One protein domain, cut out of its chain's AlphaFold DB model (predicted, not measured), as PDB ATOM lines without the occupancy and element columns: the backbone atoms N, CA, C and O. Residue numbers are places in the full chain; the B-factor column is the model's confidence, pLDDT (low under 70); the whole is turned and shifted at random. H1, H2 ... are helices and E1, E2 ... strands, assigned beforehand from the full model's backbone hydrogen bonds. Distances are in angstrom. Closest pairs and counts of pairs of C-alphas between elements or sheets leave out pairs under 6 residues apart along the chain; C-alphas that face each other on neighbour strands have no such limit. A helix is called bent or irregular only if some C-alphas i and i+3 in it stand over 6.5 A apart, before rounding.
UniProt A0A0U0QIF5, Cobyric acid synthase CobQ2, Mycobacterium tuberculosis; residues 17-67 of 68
ATOM      1  N   VAL A  17     100.680 134.391 115.256       95.88
ATOM      2  CA  VAL A  17     100.884 135.213 114.055       95.88
ATOM      3  C   VAL A  17      99.851 134.828 112.999       95.88
ATOM      4  O   VAL A  17      99.749 133.659 112.631       95.88
ATOM      5  N   ALA A  18      99.099 135.808 112.501       96.62
ATOM      6  CA  ALA A  18      98.098 135.636 111.450       96.62
ATOM      7  C   ALA A  18      98.236 136.757 110.409       96.62
ATOM      8  O   ALA A  18      97.738 137.869 110.586       96.62
ATOM      9  N   GLY A  19      98.955 136.476 109.320       93.69
ATOM     10  CA  GLY A  19      99.264 137.474 108.293       93.69
ATOM     11  C   GLY A  19     100.132 138.612 108.840       93.69
ATOM     12  O   GLY A  19     101.300 138.410 109.178       93.69
ATOM     13  N   SER A  20      99.571 139.821 108.904       93.00
ATOM     14  CA  SER A  20     100.218 141.006 109.486       93.00
ATOM     15  C   SER A  20      99.954 141.179 110.986       93.00
ATOM     16  O   SER A  20     100.533 142.073 111.597       93.00
ATOM     17  N   VAL A  21      99.110 140.337 111.588       94.88
ATOM     18  CA  VAL A  21      98.760 140.416 113.009       94.88
ATOM     19  C   VAL A  21      99.728 139.577 113.833       94.88
ATOM     20  O   VAL A  21      99.910 138.389 113.560       94.88
ATOM     21  N   VAL A  22     100.310 140.186 114.868       95.50
ATOM     22  CA  VAL A  22     101.145 139.525 115.879       95.50
ATOM     23  C   VAL A  22     100.511 139.754 117.247       95.50
ATOM     24  O   VAL A  22     100.283 140.896 117.641       95.50
ATOM     25  N   ALA A  23     100.224 138.673 117.966       94.69
ATOM     26  CA  ALA A  23      99.723 138.688 119.337       94.69
ATOM     27  C   ALA A  23     100.742 138.006 120.258       94.69
ATOM     28  O   ALA A  23     101.378 137.045 119.841       94.69
ATOM     29  N   THR A  24     100.889 138.483 121.495       93.56
ATOM     30  CA  THR A  24     101.828 137.963 122.508       93.56
ATOM     31  C   THR A  24     101.276 138.231 123.909       93.56
ATOM     32  O   THR A  24     100.582 139.231 124.104       93.56
ATOM     33  N   TYR A  25     101.583 137.362 124.881       91.50
ATOM     34  CA  TYR A  25     101.268 137.610 126.296       91.50
ATOM     35  C   TYR A  25     102.363 138.406 127.019       91.50
ATOM     36  O   TYR A  25     102.238 138.683 128.211       91.50
ATOM     37  N   MET A  26     103.442 138.800 126.333       89.88
ATOM     38  CA  MET A  26     104.464 139.658 126.926       89.88
ATOM     39  C   MET A  26     103.852 140.976 127.422       89.88
ATOM     40  O   MET A  26     103.214 141.717 126.675       89.88
ATOM     41  N   HIS A  27     104.089 141.289 128.696       87.00
ATOM     42  CA  HIS A  27     103.620 142.519 129.331       87.00
ATOM     43  C   HIS A  27     104.738 143.561 129.485       87.00
ATOM     44  O   HIS A  27     105.931 143.266 129.380       87.00
ATOM     45  N   GLY A  28     104.338 144.800 129.784       88.19
ATOM     46  CA  GLY A  28     105.239 145.945 129.898       88.19
ATOM     47  C   GLY A  28     105.558 146.574 128.535       88.19
ATOM     48  O   GLY A  28     104.803 146.384 127.581       88.19
ATOM     49  N   PRO A  29     106.658 147.340 128.419       91.38
ATOM     50  CA  PRO A  29     107.035 147.993 127.168       91.38
ATOM     51  C   PRO A  29     107.628 146.972 126.177       91.38
ATOM     52  O   PRO A  29     108.836 146.936 125.952       91.38
ATOM     53  N   CYS A  30     106.769 146.112 125.618       91.06
ATOM     54  CA  CYS A  30     107.142 144.933 124.830       91.06
ATOM     55  C   CYS A  30     108.066 145.266 123.652       91.06
ATOM     56  O   CYS A  30     109.092 144.612 123.493       91.06
ATOM     57  N   LEU A  31     107.747 146.295 122.860       91.94
ATOM     58  CA  LEU A  31     108.559 146.663 121.695       91.94
ATOM     59  C   LEU A  31     109.916 147.250 122.098       91.94
ATOM     60  O   LEU A  31     110.943 146.797 121.611       91.94
ATOM     61  N   ALA A  32     109.948 148.173 123.063       89.06
ATOM     62  CA  ALA A  32     111.206 148.758 123.539       89.06
ATOM     63  C   ALA A  32     112.143 147.712 124.176       89.06
ATOM     64  O   ALA A  32     113.359 147.859 124.153       89.06
ATOM     65  N   ARG A  33     111.582 146.640 124.748       87.00
ATOM     66  CA  ARG A  33     112.344 145.532 125.350       87.00
ATOM     67  C   ARG A  33     112.753 144.437 124.367       87.00
ATOM     68  O   ARG A  33     113.501 143.544 124.781       87.00
ATOM     69  N   ASN A  34     112.246 144.482 123.136       89.94
ATOM     70  CA  ASN A  34     112.513 143.520 122.069       89.94
ATOM     71  C   ASN A  34     112.669 144.268 120.728       89.94
ATOM     72  O   ASN A  34     111.758 144.211 119.896       89.94
ATOM     73  N   PRO A  35     113.783 144.991 120.513       90.62
ATOM     74  CA  PRO A  35     113.969 145.821 119.321       90.62
ATOM     75  C   PRO A  35     113.877 145.041 118.015       90.62
ATOM     76  O   PRO A  35     113.282 145.527 117.066       90.62
ATOM     77  N   GLU A  36     114.314 143.781 117.990       90.75
ATOM     78  CA  GLU A  36     114.213 142.951 116.787       90.75
ATOM     79  C   GLU A  36     112.749 142.651 116.408       90.75
ATOM     80  O   GLU A  36     112.414 142.517 115.230       90.75
ATOM     81  N   LEU A  37     111.843 142.578 117.395       93.06
ATOM     82  CA  LEU A  37     110.403 142.469 117.138       93.06
ATOM     83  C   LEU A  37     109.839 143.792 116.606       93.06
ATOM     84  O   LEU A  37     108.989 143.776 115.716       93.06
ATOM     85  N   ALA A  38     110.298 144.928 117.136       93.69
ATOM     86  CA  ALA A  38     109.910 146.240 116.628       93.69
ATOM     87  C   ALA A  38     110.361 146.420 115.169       93.69
ATOM     88  O   ALA A  38     109.538 146.778 114.327       93.69
ATOM     89  N   ASP A  39     111.607 146.070 114.851       94.56
ATOM     90  CA  ASP A  39     112.164 146.141 113.499       94.56
ATOM     91  C   ASP A  39     111.417 145.225 112.527       94.56
ATOM     92  O   ASP A  39     111.104 145.628 111.406       94.56
ATOM     93  N   LEU A  40     111.041 144.014 112.953       94.69
ATOM     94  CA  LEU A  40     110.216 143.114 112.143       94.69
ATOM     95  C   LEU A  40     108.854 143.734 111.791       94.69
ATOM     96  O   LEU A  40     108.362 143.559 110.676       94.69
ATOM     97  N   LEU A  41     108.216 144.430 112.736       95.38
ATOM     98  CA  LEU A  41     106.917 145.066 112.505       95.38
ATOM     99  C   LEU A  41     107.042 146.318 111.636       95.38
ATOM    100  O   LEU A  41     106.249 146.506 110.716       95.38
ATOM    101  N   LEU A  42     108.044 147.154 111.908       95.56
ATOM    102  CA  LEU A  42     108.296 148.384 111.165       95.56
ATOM    103  C   LEU A  42     108.721 148.085 109.725       95.56
ATOM    104  O   LEU A  42     108.178 148.680 108.794       95.56
ATOM    105  N   SER A  43     109.612 147.113 109.518       95.94
ATOM    106  CA  SER A  43     110.129 146.771 108.187       95.94
ATOM    107  C   SER A  43     109.065 146.249 107.224       95.94
ATOM    108  O   SER A  43     109.167 146.461 106.016       95.94
ATOM    109  N   LYS A  44     107.978 145.657 107.738       94.62
ATOM    110  CA  LYS A  44     106.800 145.296 106.929       94.62
ATOM    111  C   LYS A  44     106.111 146.504 106.291       94.62
ATOM    112  O   LYS A  44     105.377 146.323 105.324       94.62
ATOM    113  N   VAL A  45     106.299 147.701 106.845       96.06
ATOM    114  CA  VAL A  45     105.659 148.938 106.380       96.06
ATOM    115  C   VAL A  45     106.652 149.831 105.643       96.06
ATOM    116  O   VAL A  45     106.322 150.343 104.578       96.06
ATOM    117  N   VAL A  46     107.853 150.025 106.198       96.94
ATOM    118  CA  VAL A  46     108.823 151.006 105.680       96.94
ATOM    119  C   VAL A  46     109.999 150.389 104.918       96.94
ATOM    120  O   VAL A  46     110.781 151.130 104.329       96.94
ATOM    121  N   GLY A  47     110.116 149.059 104.879       95.38
ATOM    122  CA  GLY A  47     111.239 148.362 104.249       95.38
ATOM    123  C   GLY A  47     112.433 148.164 105.185       95.38
ATOM    124  O   GLY A  47     112.295 148.177 106.406       95.38
ATOM    125  N   GLU A  48     113.608 147.914 104.613       95.00
ATOM    126  CA  GLU A  48     114.826 147.633 105.379       95.00
ATOM    127  C   GLU A  48     115.213 148.810 106.289       95.00
ATOM    128  O   GLU A  48     115.199 149.971 105.874       95.00
ATOM    129  N   LEU A  49     115.552 148.500 107.541       94.12
ATOM    130  CA  LEU A  49     115.963 149.478 108.543       94.12
ATOM    131  C   LEU A  49     117.479 149.438 108.708       94.12
ATOM    132  O   LEU A  49     118.075 148.366 108.805       94.12
ATOM    133  N   ALA A  50     118.101 150.615 108.770       93.12
ATOM    134  CA  ALA A  50     119.517 150.713 109.087       93.12
ATOM    135  C   ALA A  50     119.766 150.249 110.538       93.12
ATOM    136  O   ALA A  50     118.990 150.622 111.423       93.12
ATOM    137  N   PRO A  51     120.843 149.488 110.803       88.56
ATOM    138  CA  PRO A  51     121.189 149.079 112.158       88.56
ATOM    139  C   PRO A  51     121.387 150.282 113.082       88.56
ATOM    140  O   PRO A  51     122.014 151.273 112.700       88.56
ATOM    141  N   LEU A  52     120.896 150.165 114.314       86.50
ATOM    142  CA  LEU A  52     121.152 151.127 115.381       86.50
ATOM    143  C   LEU A  52     122.189 150.547 116.342       86.50
ATOM    144  O   LEU A  52     122.006 149.447 116.863       86.50
ATOM    145  N   ASP A  53     123.263 151.294 116.591       88.50
ATOM    146  CA  ASP A  53     124.262 150.936 117.600       88.50
ATOM    147  C   ASP A  53     123.824 151.476 118.967       88.50
ATOM    148  O   ASP A  53     123.996 152.657 119.272       88.50
ATOM    149  N   LEU A  54     123.171 150.615 119.750       86.88
ATOM    150  CA  LEU A  54     122.586 150.942 121.052       86.88
ATOM    151  C   LEU A  54     123.102 149.966 122.119       86.88
ATOM    152  O   LEU A  54     122.416 148.997 122.466       86.88
ATOM    153  N   PRO A  55     124.304 150.193 122.677       89.56
ATOM    154  CA  PRO A  55     124.926 149.261 123.619       89.56
ATOM    155  C   PRO A  55     124.113 149.073 124.912       89.56
ATOM    156  O   PRO A  55     124.257 148.048 125.591       89.56
ATOM    157  N   GLU A  56     123.238 150.023 125.265       88.62
ATOM    158  CA  GLU A  56     122.375 149.897 126.444       88.62
ATOM    159  C   GLU A  56     121.318 148.799 126.271       88.62
ATOM    160  O   GLU A  56     120.988 148.107 127.234       88.62
ATOM    161  N   VAL A  57     120.815 148.593 125.049       87.00
ATOM    162  CA  VAL A  57     119.849 147.528 124.734       87.00
ATOM    163  C   VAL A  57     120.460 146.162 125.025       87.00
ATOM    164  O   VAL A  57     119.844 145.330 125.700       87.00
ATOM    165  N   ASP A  58     121.689 145.946 124.562       88.06
ATOM    166  CA  ASP A  58     122.417 144.703 124.792       88.06
ATOM    167  C   ASP A  58     122.702 144.483 126.276       88.06
ATOM    168  O   ASP A  58     122.573 143.362 126.780       88.06
ATOM    169  N   LEU A  59     123.069 145.545 126.998       90.31
ATOM    170  CA  LEU A  59     123.295 145.478 128.437       90.31
ATOM    171  C   LEU A  59     122.017 145.070 129.179       90.31
ATOM    172  O   LEU A  59     122.030 144.072 129.900       90.31
ATOM    173  N   LEU A  60     120.908 145.768 128.936       87.50
ATOM    174  CA  LEU A  60     119.613 145.483 129.557       87.50
ATOM    175  C   LEU A  60     119.119 144.068 129.225       87.50
ATOM    176  O   LEU A  60     118.534 143.384 130.071       87.50
ATOM    177  N   ARG A  61     119.371 143.586 127.999       86.31
ATOM    178  CA  ARG A  61     119.057 142.208 127.604       86.31
ATOM    179  C   ARG A  61     119.877 141.201 128.407       86.31
ATOM    180  O   ARG A  61     119.309 140.218 128.885       86.31
ATOM    181  N   ARG A  62     121.183 141.435 128.576       89.06
ATOM    182  CA  ARG A  62     122.058 140.574 129.390       89.06
ATOM    183  C   ARG A  62     121.620 140.546 130.852       89.06
ATOM    184  O   ARG A  62     121.489 139.457 131.401       89.06
ATOM    185  N   GLU A  63     121.337 141.704 131.445       90.56
ATOM    186  CA  GLU A  63     120.840 141.817 132.823       90.56
ATOM    187  C   GLU A  63     119.528 141.053 133.025       90.56
ATOM    188  O   GLU A  63     119.370 140.309 133.990       90.56
ATOM    189  N   ARG A  64     118.591 141.161 132.077       84.38
ATOM    190  CA  ARG A  64     117.323 140.422 132.138       84.38
ATOM    191  C   ARG A  64     117.520 138.909 132.064       84.38
ATOM    192  O   ARG A  64     116.780 138.170 132.701       84.38
ATOM    193  N   LEU A  65     118.466 138.441 131.251       84.81
ATOM    194  CA  LEU A  65     118.746 137.012 131.096       84.81
ATOM    195  C   LEU A  65     119.530 136.428 132.279       84.81
ATOM    196  O   LEU A  65     119.487 135.212 132.476       84.81
ATOM    197  N   SER A  66     120.245 137.265 133.038       87.25
ATOM    198  CA  SER A  66     120.965 136.864 134.249       87.25
ATOM    199  C   SER A  66     120.110 136.965 135.517       87.25
ATOM    200  O   SER A  66     120.334 136.190 136.448       87.25
ATOM    201  N   ALA A  67     119.118 137.861 135.548       78.06
ATOM    202  CA  ALA A  67     118.112 137.929 136.603       78.06
ATOM    203  C   ALA A  67     117.301 136.617 136.637       78.06
ATOM    204  O   ALA A  67     116.653 136.244 135.657       78.06
TER     205      ALA A  67
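This is residues 17 to 67 of the 68 residues of the protein "Cobyric acid synthase CobQ2" of Mycobacterium tuberculosis (UniProt A0A0U0QIF5). The chain winds loosely back and forth through a thin, open, flat shape: from the small strand E1 a bare arm, residues 23 to 29, sticks out and leads over to the start of H1, H1 runs back toward the E1 end, and residues 47 to 54 then fold back along H1 to H2, at the end away from E1. The two helices form no bundle, and residues 17 to 20 fold back beside E1. The printed part has 51 residues with one named strand and two named helices, in the order E1, H1, H2; the class is mostly helix. The whole is loose, with a radius of gyration of the C-alphas of 12.7 A, and spans 34 by 28 by 13 A.

Begin at C-alpha 17, at (100.884, 135.213, 114.055). From there go to Val 21, where the strand E1 begins; it takes residues 21 to 23 and is 6.6 A from first to last C-alpha. Next find C-alpha 35 at (113.969, 145.821, 119.321), where the helix H1 begins; it takes residues 35 to 46 and measures 15.5 A from first to last C-alpha. The helix H2 takes residues 55 to 66 and measures 16.8 A; look for its last C-alpha, that of Ser 66, at (120.965, 136.864, 134.249).

Look first at residues 17 to 18, which pair antiparallel with residues 21 to 22 of E1. E1 pairs with no named strand. E1 and H1 are apart, with no C-alpha of the one within 8 A of the other. E1 and H2 are apart too. Go on to H1 and H2, and you will find them only just apart, their closest C-alphas being 8.2 A from each other. Neither helix is bent. Along the backbone of H2, each O i to N i+4 pair is within hydrogen-bond range, while in H1 6 of 8 such pairs are.

The two C-alphas farthest apart are those of Val 46 and Ala 67, 34.8 A from each other, and the C-alphas of Val 17 and Ala 67, the first and last printed, are 28.5 A apart. The printed part has no cut. Between E1 and H1 follow 11 residues of a long link; residues 23 to 29, of which 23 belongs to E1, stand free. The link from H1 to H2, with 8 residues, is short. The mean pLDDT of the printed part is 91.1, that of H2 is 88, and no printed residue is under 70.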